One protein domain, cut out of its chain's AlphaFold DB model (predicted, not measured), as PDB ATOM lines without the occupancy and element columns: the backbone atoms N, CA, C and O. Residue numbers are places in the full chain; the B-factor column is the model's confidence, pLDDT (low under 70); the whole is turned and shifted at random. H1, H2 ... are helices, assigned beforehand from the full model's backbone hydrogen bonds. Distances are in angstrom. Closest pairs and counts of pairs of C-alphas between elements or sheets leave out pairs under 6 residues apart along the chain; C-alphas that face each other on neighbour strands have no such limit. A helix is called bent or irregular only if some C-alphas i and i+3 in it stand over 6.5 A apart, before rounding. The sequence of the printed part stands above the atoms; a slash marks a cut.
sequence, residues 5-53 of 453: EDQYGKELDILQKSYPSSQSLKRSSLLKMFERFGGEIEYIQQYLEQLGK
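What this domain is: This is residues 5 to 53 of the 453 residues of the protein "Hypothetical protein" of Adineta ricciae (UniProt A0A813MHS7). Three helices, H1, H3 and H4, are set at wide angles to one another in a small cluster: H3 crosses H1 at nearly a right angle, and H4 meets both through its first residues, 41 to 45, while its later part runs on to one end of the length. The short H2 makes a corner after H1. The printed part has 49 residues with four named helices, in the order H1, H2, H3, H4, and no named strand; the class is all helix. It is compact, with a radius of gyration of the C-alphas of 9.6 A, yet elongated in outline, spanning 31 by 18 by 16 A.

Where its parts are: H1, residues 5 to 18, begins with C-alpha 5 at (-6.375, -11.331, -72.033) and is 18.4 A long; it is irregular, with C-alphas 7 and 10 8.0 A apart. H2, residues 20 to 24, is neither bent nor irregular, but only just: C-alphas 21 and 24 are 6.3 A apart. H3, residues 27 to 36, is 14.4 A long. H4, residues 41 to 52, is 16.1 A long and ends with C-alpha 52 at (-15.842, -33.476, -77.441).

How they stand to each other: H1 touches H2 only at the corner, and only just, with 3 pairs of C-alphas within 8 A; the closest, those of Gln 16 and Gln 23, are 5.8 A apart. H1 and H3 touch about perpendicular, at 76 degrees, with the closest C-alphas, Tyr 8 and Leu 31, 6.6 A apart. H1 and H4 only just touch, with 3 such pairs, the closest Leu 15 and Ile 41 at 6.4 A, at a steep tilt of 60 degrees, the same way. H3 and H4 only just touch, also with 3 pairs, the closest Met 33 and Ile 44 at 6.8 A, at a steep tilt of 64 degrees, opposite ways. Every O i to N i+4 pair is within hydrogen-bond range in H3 and H4, against 8 of 10 in H1 and 0 of 1 in H2, where 1 of 2 O i to N i+3 pairs is.

The domain as a whole: The C-alphas farthest apart, Asp 6 and Lys 53, are 31.0 A apart. The printed part has no cut, and its three links are tight. The mean pLDDT of the printed part is 92.8, and no printed residue is under 70.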
ATOM      1  N   GLU A   5      -5.374 -12.006 -71.202       96.00
ATOM      2  CA  GLU A   5      -6.375 -11.331 -72.033       96.00
ATOM      3  C   GLU A   5      -5.723 -10.381 -73.049       96.00
ATOM      4  O   GLU A   5      -6.094 -10.380 -74.219       96.00
ATOM      5  N   ASP A   6      -4.700  -9.629 -72.630       95.81
ATOM      6  CA  ASP A   6      -3.958  -8.729 -73.518       95.81
ATOM      7  C   ASP A   6      -3.122  -9.519 -74.533       95.81
ATOM      8  O   ASP A   6      -2.926  -9.073 -75.662       95.81
ATOM      9  N   GLN A   7      -2.625 -10.690 -74.125       96.62
ATOM     10  CA  GLN A   7      -1.742 -11.521 -74.936       96.62
ATOM     11  C   GLN A   7      -2.486 -12.414 -75.939       96.62
ATOM     12  O   GLN A   7      -1.958 -12.635 -77.023       96.62
ATOM     13  N   TYR A   8      -3.674 -12.927 -75.593       97.62
ATOM     14  CA  TYR A   8      -4.392 -13.937 -76.390       97.62
ATOM     15  C   TYR A   8      -5.871 -13.612 -76.654       97.62
ATOM     16  O   TYR A   8      -6.600 -14.443 -77.201       97.62
ATOM     17  N   GLY A   9      -6.371 -12.442 -76.242       96.19
ATOM     18  CA  GLY A   9      -7.792 -12.096 -76.369       96.19
ATOM     19  C   GLY A   9      -8.289 -12.089 -77.817       96.19
ATOM     20  O   GLY A   9      -9.405 -12.533 -78.089       96.19
ATOM     21  N   LYS A  10      -7.442 -11.668 -78.768       97.00
ATOM     22  CA  LYS A  10      -7.783 -11.649 -80.200       97.00
ATOM     23  C   LYS A  10      -7.891 -13.061 -80.772       97.00
ATOM     24  O   LYS A  10      -8.851 -13.368 -81.474       97.00
ATOM     25  N   GLU A  11      -6.932 -13.922 -80.462       97.56
ATOM     26  CA  GLU A  11      -6.883 -15.320 -80.885       97.56
ATOM     27  C   GLU A  11      -8.043 -16.116 -80.280       97.56
ATOM     28  O   GLU A  11      -8.653 -16.946 -80.956       97.56
ATOM     29  N   LEU A  12      -8.410 -15.810 -79.033       96.56
ATOM     30  CA  LEU A  12      -9.578 -16.378 -78.378       96.56
ATOM     31  C   LEU A  12     -10.880 -16.007 -79.091       96.56
ATOM     32  O   LEU A  12     -11.715 -16.880 -79.330       96.56
ATOM     33  N   ASP A  13     -11.043 -14.743 -79.474       96.56
ATOM     34  CA  ASP A  13     -12.223 -14.307 -80.217       96.56
ATOM     35  C   ASP A  13     -12.283 -14.966 -81.613       96.56
ATOM     36  O   ASP A  13     -13.368 -15.305 -82.094       96.56
ATOM     37  N   ILE A  14     -11.131 -15.218 -82.254       97.00
ATOM     38  CA  ILE A  14     -11.040 -15.982 -83.514       97.00
ATOM     39  C   ILE A  14     -11.439 -17.449 -83.295       97.00
ATOM     40  O   ILE A  14     -12.210 -18.004 -84.086       97.00
ATOM     41  N   LEU A  15     -10.978 -18.083 -82.213       96.62
ATOM     42  CA  LEU A  15     -11.352 -19.454 -81.861       96.62
ATOM     43  C   LEU A  15     -12.857 -19.566 -81.580       96.62
ATOM     44  O   LEU A  15     -13.505 -20.467 -82.101       96.62
ATOM     45  N   GLN A  16     -13.442 -18.641 -80.817       95.19
ATOM     46  CA  GLN A  16     -14.871 -18.676 -80.479       95.19
ATOM     47  C   GLN A  16     -15.786 -18.408 -81.681       95.19
ATOM     48  O   GLN A  16     -16.926 -18.882 -81.700       95.19
ATOM     49  N   LYS A  17     -15.295 -17.676 -82.691       96.12
ATOM     50  CA  LYS A  17     -15.981 -17.498 -83.980       96.12
ATOM     51  C   LYS A  17     -15.858 -18.725 -84.881       96.12
ATOM     52  O   LYS A  17     -16.840 -19.110 -85.503       96.12
ATOM     53  N   SER A  18     -14.671 -19.329 -84.957       94.62
ATOM     54  CA  SER A  18     -14.407 -20.486 -85.829       94.62
ATOM     55  C   SER A  18     -14.875 -21.822 -85.241       94.62
ATOM     56  O   SER A  18     -15.153 -22.750 -85.994       94.62
ATOM     57  N   TYR A  19     -15.019 -21.918 -83.917       92.62
ATOM     58  CA  TYR A  19     -15.417 -23.132 -83.204       92.62
ATOM     59  C   TYR A  19     -16.510 -22.827 -82.155       92.62
ATOM     60  O   TYR A  19     -16.218 -22.727 -80.956       92.62
ATOM     61  N   PRO A  20     -17.786 -22.664 -82.569       90.62
ATOM     62  CA  PRO A  20     -18.864 -22.180 -81.698       90.62
ATOM     63  C   PRO A  20     -19.126 -23.023 -80.440       90.62
ATOM     64  O   PRO A  20     -19.541 -22.486 -79.416       90.62
ATOM     65  N   SER A  21     -18.838 -24.327 -80.461       87.38
ATOM     66  CA  SER A  21     -18.981 -25.204 -79.285       87.38
ATOM     67  C   SER A  21     -18.071 -24.795 -78.114       87.38
ATOM     68  O   SER A  21     -18.408 -25.051 -76.954       87.38
ATOM     69  N   SER A  22     -16.969 -24.079 -78.383       89.06
ATOM     70  CA  SER A  22     -16.092 -23.509 -77.349       89.06
ATOM     71  C   SER A  22     -16.731 -22.365 -76.551       89.06
ATOM     72  O   SER A  22     -16.252 -22.057 -75.462       89.06
ATOM     73  N   GLN A  23     -17.827 -21.757 -77.025       88.75
ATOM     74  CA  GLN A  23     -18.496 -20.639 -76.337       88.75
ATOM     75  C   GLN A  23     -19.115 -21.042 -74.991       88.75
ATOM     76  O   GLN A  23     -19.285 -20.205 -74.110       88.75
ATOM     77  N   SER A  24     -19.408 -22.333 -74.806       85.94
ATOM     78  CA  SER A  24     -19.882 -22.888 -73.531       85.94
ATOM     79  C   SER A  24     -18.794 -22.927 -72.444       85.94
ATOM     80  O   SER A  24     -19.097 -23.058 -71.254       85.94
ATOM     81  N   LEU A  25     -17.518 -22.814 -72.829       88.75
ATOM     82  CA  LEU A  25     -16.386 -22.869 -71.914       88.75
ATOM     83  C   LEU A  25     -16.081 -21.484 -71.339       88.75
ATOM     84  O   LEU A  25     -16.131 -20.462 -72.020       88.75
ATOM     85  N   LYS A  26     -15.694 -21.450 -70.059       93.56
ATOM     86  CA  LYS A  26     -15.290 -20.206 -69.392       93.56
ATOM     87  C   LYS A  26     -14.088 -19.582 -70.109       93.56
ATOM     88  O   LYS A  26     -13.066 -20.248 -70.281       93.56
ATOM     89  N   ARG A  27     -14.176 -18.282 -70.414       95.50
ATOM     90  CA  ARG A  27     -13.133 -17.490 -71.097       95.50
ATOM     91  C   ARG A  27     -11.740 -17.686 -70.480       95.50
ATOM     92  O   ARG A  27     -10.790 -18.023 -71.177       95.50
ATOM     93  N   SER A  28     -11.647 -17.623 -69.149       93.50
ATOM     94  CA  SER A  28     -10.399 -17.832 -68.397       93.50
ATOM     95  C   SER A  28      -9.755 -19.208 -68.611       93.50
ATOM     96  O   SER A  28      -8.540 -19.348 -68.499       93.50
ATOM     97  N   SER A  29     -10.556 -20.245 -68.862       93.38
ATOM     98  CA  SER A  29     -10.049 -21.597 -69.108       93.38
ATOM     99  C   SER A  29      -9.452 -21.713 -70.506       93.38
ATOM    100  O   SER A  29      -8.409 -22.340 -70.656       93.38
ATOM    101  N   LEU A  30     -10.075 -21.076 -71.501       95.06
ATOM    102  CA  LEU A  30      -9.556 -21.039 -72.867       95.06
ATOM    103  C   LEU A  30      -8.243 -20.251 -72.937       95.06
ATOM    104  O   LEU A  30      -7.290 -20.740 -73.528       95.06
ATOM    105  N   LEU A  31      -8.129 -19.117 -72.239       95.81
ATOM    106  CA  LEU A  31      -6.872 -18.353 -72.163       95.81
ATOM    107  C   LEU A  31      -5.706 -19.170 -71.588       95.81
ATOM    108  O   LEU A  31      -4.591 -19.099 -72.094       95.81
ATOM    109  N   LYS A  32      -5.958 -20.010 -70.576       94.81
ATOM    110  CA  LYS A  32      -4.945 -20.942 -70.047       94.81
ATOM    111  C   LYS A  32      -4.579 -22.046 -71.042       94.81
ATOM    112  O   LYS A  32      -3.463 -22.554 -71.005       94.81
ATOM    113  N   MET A  33      -5.506 -22.447 -71.918       95.38
ATOM    114  CA  MET A  33      -5.183 -23.357 -73.021       95.38
ATOM    115  C   MET A  33      -4.306 -22.652 -74.057       95.38
ATOM    116  O   MET A  33      -3.305 -23.227 -74.460       95.38
ATOM    117  N   PHE A  34      -4.609 -21.400 -74.409       96.44
ATOM    118  CA  PHE A  34      -3.759 -20.584 -75.282       96.44
ATOM    119  C   PHE A  34      -2.339 -20.435 -74.743       96.44
ATOM    120  O   PHE A  34      -1.392 -20.709 -75.472       96.44
ATOM    121  N   GLU A  35      -2.181 -20.120 -73.458       96.00
ATOM    122  CA  GLU A  35      -0.869 -20.082 -72.802       96.00
ATOM    123  C   GLU A  35      -0.138 -21.432 -72.913       96.00
ATOM    124  O   GLU A  35       1.042 -21.492 -73.253       96.00
ATOM    125  N   ARG A  36      -0.851 -22.540 -72.679       94.44
ATOM    126  CA  ARG A  36      -0.285 -23.894 -72.730       94.44
ATOM    127  C   ARG A  36       0.134 -24.330 -74.138       94.44
ATOM    128  O   ARG A  36       1.103 -25.076 -74.261       94.44
ATOM    129  N   PHE A  37      -0.606 -23.917 -75.161       94.88
ATOM    130  CA  PHE A  37      -0.367 -24.262 -76.566       94.88
ATOM    131  C   PHE A  37       0.291 -23.115 -77.347       94.88
ATOM    132  O   PHE A  37       0.230 -23.084 -78.570       94.88
ATOM    133  N   GLY A  38       0.910 -22.159 -76.648       93.25
ATOM    134  CA  GLY A  38       1.716 -21.106 -77.265       93.25
ATOM    135  C   GLY A  38       0.952 -20.150 -78.186       93.25
ATOM    136  O   GLY A  38       1.574 -19.504 -79.018       93.25
ATOM    137  N   GLY A  39      -0.370 -20.032 -78.052       93.38
ATOM    138  CA  GLY A  39      -1.188 -19.201 -78.939       93.38
ATOM    139  C   GLY A  39      -1.835 -19.948 -80.115       93.38
ATOM    140  O   GLY A  39      -2.651 -19.366 -80.826       93.38
ATOM    141  N   GLU A  40      -1.494 -21.219 -80.344       96.50
ATOM    142  CA  GLU A  40      -1.840 -21.914 -81.587       96.50
ATOM    143  C   GLU A  40      -3.282 -22.457 -81.581       96.50
ATOM    144  O   GLU A  40      -3.610 -23.445 -80.920       96.50
ATOM    145  N   ILE A  41      -4.155 -21.803 -82.355       96.31
ATOM    146  CA  ILE A  41      -5.597 -22.093 -82.439       96.31
ATOM    147  C   ILE A  41      -5.870 -23.541 -82.875       96.31
ATOM    148  O   ILE A  41      -6.735 -24.194 -82.293       96.31
ATOM    149  N   GLU A  42      -5.122 -24.059 -83.852       94.56
ATOM    150  CA  GLU A  42      -5.322 -25.408 -84.407       94.56
ATOM    151  C   GLU A  42      -5.131 -26.504 -83.350       94.56
ATOM    152  O   GLU A  42      -5.948 -27.422 -83.246       94.56
ATOM    153  N   TYR A  43      -4.115 -26.381 -82.489       92.88
ATOM    154  CA  TYR A  43      -3.882 -27.339 -81.403       92.88
ATOM    155  C   TYR A  43      -4.986 -27.305 -80.351       92.88
ATOM    156  O   TYR A  43      -5.381 -28.348 -79.826       92.88
ATOM    157  N   ILE A  44      -5.516 -26.117 -80.051       94.25
ATOM    158  CA  ILE A  44      -6.626 -25.965 -79.110       94.25
ATOM    159  C   ILE A  44      -7.898 -26.571 -79.698       94.25
ATOM    160  O   ILE A  44      -8.598 -27.292 -78.990       94.25
ATOM    161  N   GLN A  45      -8.180 -26.346 -80.982       94.31
ATOM    162  CA  GLN A  45      -9.308 -26.976 -81.672       94.31
ATOM    163  C   GLN A  45      -9.184 -28.498 -81.650       94.31
ATOM    164  O   GLN A  45     -10.106 -29.172 -81.199       94.31
ATOM    165  N   GLN A  46      -8.026 -29.042 -82.028       92.31
ATOM    166  CA  GLN A  46      -7.786 -30.483 -82.008       92.31
ATOM    167  C   GLN A  46      -7.942 -31.066 -80.593       92.31
ATOM    168  O   GLN A  46      -8.501 -32.150 -80.417       92.31
ATOM    169  N   TYR A  47      -7.490 -30.343 -79.568       90.25
ATOM    170  CA  TYR A  47      -7.657 -30.734 -78.171       90.25
ATOM    171  C   TYR A  47      -9.127 -30.709 -77.728       90.25
ATOM    172  O   TYR A  47      -9.596 -31.647 -77.083       90.25
ATOM    173  N   LEU A  48      -9.880 -29.668 -78.094       91.38
ATOM    174  CA  LEU A  48     -11.312 -29.565 -77.802       91.38
ATOM    175  C   LEU A  48     -12.125 -30.628 -78.549       91.38
ATOM    176  O   LEU A  48     -13.035 -31.211 -77.965       91.38
ATOM    177  N   GLU A  49     -11.764 -30.949 -79.789       90.06
ATOM    178  CA  GLU A  49     -12.355 -32.056 -80.543       90.06
ATOM    179  C   GLU A  49     -12.077 -33.408 -79.885       90.06
ATOM    180  O   GLU A  49     -12.965 -34.252 -79.822       90.06
ATOM    181  N   GLN A  50     -10.872 -33.622 -79.351       84.25
ATOM    182  CA  GLN A  50     -10.556 -34.837 -78.593       84.25
ATOM    183  C   GLN A  50     -11.357 -34.944 -77.291       84.25
ATOM    184  O   GLN A  50     -11.687 -36.054 -76.879       84.25
ATOM    185  N   LEU A  51     -11.686 -33.818 -76.652       81.44
ATOM    186  CA  LEU A  51     -12.548 -33.786 -75.466       81.44
ATOM    187  C   LEU A  51     -14.036 -33.947 -75.804       81.44
ATOM    188  O   LEU A  51     -14.788 -34.478 -74.989       81.44
ATOM    189  N   GLY A  52     -14.458 -33.452 -76.970       74.94
ATOM    190  CA  GLY A  52     -15.842 -33.476 -77.441       74.94
ATOM    191  C   GLY A  52     -16.234 -34.766 -78.154       74.94
ATOM    192  O   GLY A  52     -17.418 -35.098 -78.190       74.94
ATOM    193  N   LYS A  53     -15.266 -35.522 -78.692       74.94
ATOM    194  CA  LYS A  53     -15.513 -36.893 -79.134       74.94
ATOM    195  C   LYS A  53     -15.977 -37.678 -77.907       74.94
ATOM    196  O   LYS A  53     -15.210 -37.762 -76.943       74.94
TER     197      LYS A  53